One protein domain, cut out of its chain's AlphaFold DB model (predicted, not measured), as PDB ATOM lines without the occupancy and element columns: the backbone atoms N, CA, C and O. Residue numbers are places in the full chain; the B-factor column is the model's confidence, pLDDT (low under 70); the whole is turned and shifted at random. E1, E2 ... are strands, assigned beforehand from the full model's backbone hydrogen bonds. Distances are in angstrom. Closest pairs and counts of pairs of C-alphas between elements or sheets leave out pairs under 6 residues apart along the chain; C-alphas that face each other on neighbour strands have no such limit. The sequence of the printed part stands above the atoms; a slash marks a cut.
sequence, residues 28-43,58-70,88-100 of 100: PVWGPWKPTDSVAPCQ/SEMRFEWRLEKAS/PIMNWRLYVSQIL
ATOM      1  N   PRO A  28     118.002 114.216 178.438       64.62
ATOM      2  CA  PRO A  28     117.067 114.661 177.417       64.62
ATOM      3  C   PRO A  28     117.460 114.034 176.079       64.62
ATOM      4  O   PRO A  28     118.631 114.089 175.692       64.62
ATOM      5  N   VAL A  29     116.497 113.397 175.413       71.12
ATOM      6  CA  VAL A  29     116.726 112.819 174.092       71.12
ATOM      7  C   VAL A  29     116.823 113.984 173.123       71.12
ATOM      8  O   VAL A  29     115.922 114.811 173.021       71.12
ATOM      9  N   TRP A  30     117.957 114.097 172.448       77.81
ATOM     10  CA  TRP A  30     118.145 115.129 171.441       77.81
ATOM     11  C   TRP A  30     117.578 114.647 170.112       77.81
ATOM     12  O   TRP A  30     117.785 113.500 169.712       77.81
ATOM     13  N   GLY A  31     116.868 115.535 169.428       82.00
ATOM     14  CA  GLY A  31     116.487 115.352 168.041       82.00
ATOM     15  C   GLY A  31     117.697 115.340 167.094       82.00
ATOM     16  O   GLY A  31     118.856 115.414 167.511       82.00
ATOM     17  N   PRO A  32     117.454 115.236 165.780       86.25
ATOM     18  CA  PRO A  32     118.522 115.297 164.795       86.25
ATOM     19  C   PRO A  32     119.197 116.676 164.803       86.25
ATOM     20  O   PRO A  32     118.530 117.706 164.674       86.25
ATOM     21  N   TRP A  33     120.529 116.685 164.898       88.19
ATOM     22  CA  TRP A  33     121.343 117.892 164.759       88.19
ATOM     23  C   TRP A  33     121.237 118.454 163.341       88.19
ATOM     24  O   TRP A  33     121.548 117.767 162.366       88.19
ATOM     25  N   LYS A  34     120.841 119.720 163.225       89.12
ATOM     26  CA  LYS A  34     120.733 120.444 161.956       89.12
ATOM     27  C   LYS A  34     121.810 121.530 161.884       89.12
ATOM     28  O   LYS A  34     121.974 122.256 162.864       89.12
ATOM     29  N   PRO A  35     122.544 121.656 160.765       88.31
ATOM     30  CA  PRO A  35     123.492 122.748 160.588       88.31
ATOM     31  C   PRO A  35     122.736 124.075 160.492       88.31
ATOM     32  O   PRO A  35     121.679 124.142 159.863       88.31
ATOM     33  N   THR A  36     123.282 125.127 161.089       86.75
ATOM     34  CA  THR A  36     122.794 126.495 160.905       86.75
ATOM     35  C   THR A  36     123.656 127.238 159.880       86.75
ATOM     36  O   THR A  36     124.731 126.778 159.474       86.75
ATOM     37  N   ASP A  37     123.195 128.419 159.468       81.69
ATOM     38  CA  ASP A  37     123.950 129.320 158.588       81.69
ATOM     39  C   ASP A  37     125.149 129.984 159.288       81.69
ATOM     40  O   ASP A  37     125.972 130.633 158.643       81.69
ATOM     41  N   SER A  38     125.282 129.825 160.610       83.31
ATOM     42  CA  SER A  38     126.384 130.406 161.372       83.31
ATOM     43  C   SER A  38     127.667 129.604 161.170       83.31
ATOM     44  O   SER A  38     127.793 128.452 161.594       83.31
ATOM     45  N   VAL A  39     128.643 130.258 160.545       83.62
ATOM     46  CA  VAL A  39     129.987 129.729 160.325       83.62
ATOM     47  C   VAL A  39     131.000 130.738 160.852       83.62
ATOM     48  O   VAL A  39     130.875 131.933 160.596       83.62
ATOM     49  N   ALA A  40     132.006 130.263 161.579       82.62
ATOM     50  CA  ALA A  40     133.103 131.079 162.079       82.62
ATOM     51  C   ALA A  40     134.451 130.509 161.608       82.62
ATOM     52  O   ALA A  40     134.625 129.290 161.586       82.62
ATOM     53  N   PRO A  41     135.419 131.356 161.224       80.25
ATOM     54  CA  PRO A  41     136.737 130.884 160.816       80.25
ATOM     55  C   PRO A  41     137.475 130.254 162.002       80.25
ATOM     56  O   PRO A  41     137.511 130.833 163.092       80.25
ATOM     57  N   CYS A  42     138.098 129.091 161.797       80.62
ATOM     58  CA  CYS A  42     138.989 128.519 162.800       80.62
ATOM     59  C   CYS A  42     140.331 129.256 162.754       80.62
ATOM     60  O   CYS A  42     141.036 129.210 161.751       80.62
ATOM     61  N   GLN A  43     140.676 129.954 163.837       69.75
ATOM     62  CA  GLN A  43     141.886 130.785 163.898       69.75
ATOM     63  C   GLN A  43     143.181 129.958 163.974       69.75
ATOM     64  O   GLN A  43     144.237 130.436 163.576       69.75
ATOM     65  N   SER A  58     115.734 125.868 177.114       71.94
ATOM     66  CA  SER A  58     115.173 124.577 177.548       71.94
ATOM     67  C   SER A  58     114.743 123.678 176.385       71.94
ATOM     68  O   SER A  58     114.555 122.486 176.588       71.94
ATOM     69  N   GLU A  59     114.600 124.234 175.183       78.88
ATOM     70  CA  GLU A  59     114.096 123.541 173.994       78.88
ATOM     71  C   GLU A  59     115.189 123.287 172.952       78.88
ATOM     72  O   GLU A  59     115.075 122.357 172.156       78.88
ATOM     73  N   MET A  60     116.252 124.101 172.940       83.44
ATOM     74  CA  MET A  60     117.281 124.076 171.902       83.44
ATOM     75  C   MET A  60     118.684 123.964 172.488       83.44
ATOM     76  O   MET A  60     119.083 124.701 173.394       83.44
ATOM     77  N   ARG A  61     119.467 123.057 171.908       85.12
ATOM     78  CA  ARG A  61     120.893 122.881 172.175       85.12
ATOM     79  C   ARG A  61     121.706 123.257 170.958       85.12
ATOM     80  O   ARG A  61     121.300 122.994 169.830       85.12
ATOM     81  N   PHE A  62     122.862 123.847 171.220       88.50
ATOM     82  CA  PHE A  62     123.789 124.304 170.202       88.50
ATOM     83  C   PHE A  62     125.145 123.631 170.381       88.50
ATOM     84  O   PHE A  62     125.603 123.455 171.510       88.50
ATOM     85  N   GLU A  63     125.787 123.277 169.276       89.38
ATOM     86  CA  GLU A  63     127.107 122.649 169.259       89.38
ATOM     87  C   GLU A  63     127.926 123.215 168.097       89.38
ATOM     88  O   GLU A  63     127.448 123.277 166.967       89.38
ATOM     89  N   TRP A  64     129.165 123.624 168.360       89.31
ATOM     90  CA  TRP A  64     130.108 123.978 167.302       89.31
ATOM     91  C   TRP A  64     130.820 122.718 166.814       89.31
ATOM     92  O   TRP A  64     131.376 121.971 167.616       89.31
ATOM     93  N   ARG A  65     130.846 122.500 165.498       89.12
ATOM     94  CA  ARG A  65     131.588 121.405 164.860       89.12
ATOM     95  C   ARG A  65     132.640 121.954 163.915       89.12
ATOM     96  O   ARG A  65     132.380 122.916 163.196       89.12
ATOM     97  N   LEU A  66     133.828 121.358 163.944       87.38
ATOM     98  CA  LEU A  66     134.928 121.751 163.075       87.38
ATOM     99  C   LEU A  66     134.787 121.041 161.727       87.38
ATOM    100  O   LEU A  66     134.765 119.813 161.663       87.38
ATOM    101  N   GLU A  67     134.694 121.814 160.654       85.56
ATOM    102  CA  GLU A  67     134.507 121.320 159.293       85.56
ATOM    103  C   GLU A  67     135.510 121.949 158.334       85.56
ATOM    104  O   GLU A  67     135.969 123.077 158.523       85.56
ATOM    105  N   LYS A  68     135.820 121.239 157.249       81.31
ATOM    106  CA  LYS A  68     136.655 121.786 156.182       81.31
ATOM    107  C   LYS A  68     135.913 122.925 155.483       81.31
ATOM    108  O   LYS A  68     134.806 122.741 154.976       81.31
ATOM    109  N   ALA A  69     136.539 124.093 155.415       72.06
ATOM    110  CA  ALA A  69     136.011 125.228 154.680       72.06
ATOM    111  C   ALA A  69     135.923 124.874 153.192       72.06
ATOM    112  O   ALA A  69     136.927 124.592 152.538       72.06
ATOM    113  N   SER A  70     134.713 124.905 152.640       63.59
ATOM    114  CA  SER A  70     134.490 124.683 151.210       63.59
ATOM    115  C   SER A  70     134.820 125.913 150.361       63.59
ATOM    116  O   SER A  70     134.982 125.790 149.148       63.59
ATOM    117  N   PRO A  88     144.587 122.684 155.250       67.06
ATOM    118  CA  PRO A  88     143.152 122.745 155.040       67.06
ATOM    119  C   PRO A  88     142.556 123.823 155.944       67.06
ATOM    120  O   PRO A  88     142.648 123.747 157.168       67.06
ATOM    121  N   ILE A  89     141.924 124.824 155.331       75.69
ATOM    122  CA  ILE A  89     141.206 125.857 156.075       75.69
ATOM    123  C   ILE A  89     140.042 125.169 156.788       75.69
ATOM    124  O   ILE A  89     139.199 124.541 156.144       75.69
ATOM    125  N   MET A  90     140.007 125.274 158.112       82.62
ATOM    126  CA  MET A  90     138.921 124.756 158.937       82.62
ATOM    127  C   MET A  90     137.994 125.897 159.350       82.62
ATOM    128  O   MET A  90     138.443 127.009 159.627       82.62
ATOM    129  N   ASN A  91     136.702 125.610 159.428       86.94
ATOM    130  CA  ASN A  91     135.687 126.511 159.943       86.94
ATOM    131  C   ASN A  91     134.875 125.807 161.027       86.94
ATOM    132  O   ASN A  91     134.592 124.615 160.943       86.94
ATOM    133  N   TRP A  92     134.443 126.569 162.015       88.06
ATOM    134  CA  TRP A  92     133.409 126.159 162.942       88.06
ATOM    135  C   TRP A  92     132.042 126.350 162.297       88.06
ATOM    136  O   TRP A  92     131.720 127.451 161.856       88.06
ATOM    137  N   ARG A  93     131.225 125.302 162.269       90.00
ATOM    138  CA  ARG A  93     129.815 125.362 161.889       90.00
ATOM    139  C   ARG A  93     128.945 125.075 163.100       90.00
ATOM    140  O   ARG A  93     129.178 124.106 163.822       90.00
ATOM    141  N   LEU A  94     127.965 125.935 163.334       90.00
ATOM    142  CA  LEU A  94     127.037 125.771 164.439       90.00
ATOM    143  C   LEU A  94     125.950 124.777 164.037       90.00
ATOM    144  O   LEU A  94     125.379 124.850 162.952       90.00
ATOM    145  N   TYR A  95     125.658 123.855 164.936       90.50
ATOM    146  CA  TYR A  95     124.570 122.904 164.835       90.50
ATOM    147  C   TYR A  95     123.549 123.195 165.920       90.50
ATOM    148  O   TYR A  95     123.908 123.565 167.036       90.50
ATOM    149  N   VAL A  96     122.276 123.005 165.593       90.31
ATOM    150  CA  VAL A  96     121.162 123.111 166.530       90.31
ATOM    151  C   VAL A  96     120.428 121.779 166.610       90.31
ATOM    152  O   VAL A  96     120.183 121.127 165.595       90.31
ATOM    153  N   SER A  97     120.073 121.369 167.820       88.50
ATOM    154  CA  SER A  97     119.179 120.246 168.073       88.50
ATOM    155  C   SER A  97     118.047 120.696 168.976       88.50
ATOM    156  O   SER A  97     118.267 121.415 169.949       88.50
ATOM    157  N   GLN A  98     116.842 120.228 168.678       84.75
ATOM    158  CA  GLN A  98     115.703 120.362 169.578       84.75
ATOM    159  C   GLN A  98     115.727 119.217 170.593       84.75
ATOM    160  O   GLN A  98     116.201 118.124 170.276       84.75
ATOM    161  N   ILE A  99     115.278 119.472 171.816       77.81
ATOM    162  CA  ILE A  99     115.031 118.416 172.804       77.81
ATOM    163  C   ILE A  99     113.670 117.786 172.482       77.81
ATOM    164  O   ILE A  99     112.711 118.520 172.246       77.81
ATOM    165  N   LEU A 100     113.626 116.451 172.401       70.06
ATOM    166  CA  LEU A 100     112.414 115.659 172.159       70.06
ATOM    167  C   LEU A 100     111.678 115.342 173.463       70.06
ATOM    168  O   LEU A 100     112.365 115.103 174.485       70.06
TER     169      LEU A 100
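This is residues 28 to 43, 58 to 70 and 88 to 100 of the 100 residues of an uncharacterized protein of Thalassospira xiamenensis (UniProt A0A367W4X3). Three long strands lie side by side in one narrow, strongly twisted ribbon of a sheet, with E3 in the middle and E1, which bends sharply, and E2 along its edges. The 42 printed residues hold no named helix and three strands, E1, E2, E3 along the chain; the sheet order is E1, E3, E2, antiparallel throughout, and the class is all strand. The whole is loose, with a radius of gyration of the C-alphas of 11.7 A, and a rod spanning 36 by 15 by 15 A.

Start with E1, residues 34 to 41, an edge strand that bends by 71 degrees at residue 37. Beside it find E3, residues 90 to 98, antiparallel at 150 degrees; C-alphas 35 and 95 face each other at 4.4 A, and N 34 and O 96 are within hydrogen-bond range at 2.8 A. On the other side of E3 is E2, residues 60 to 68, antiparallel to it at 155 degrees, with N 63 and O 95 within hydrogen-bond range at 2.9 A. E1 and E2 are apart.

Find C-alpha 34 at (120.733, 120.444, 161.956); from there E1 runs 19.1 A to C-alpha 41. E2 covers 25.1 A, and E3 runs 25.9 A to C-alpha 98 at (115.703, 120.362, 169.578).

The C-alphas farthest apart, of Ser 58 and Pro 88, are 36.0 A apart. Look for two cuts: C-alphas 43 and 58 are 30.6 A apart, and C-alphas 70 and 88 are 9.7 A apart. Residues 28, 43, 70 and 88 have pLDDT under 70.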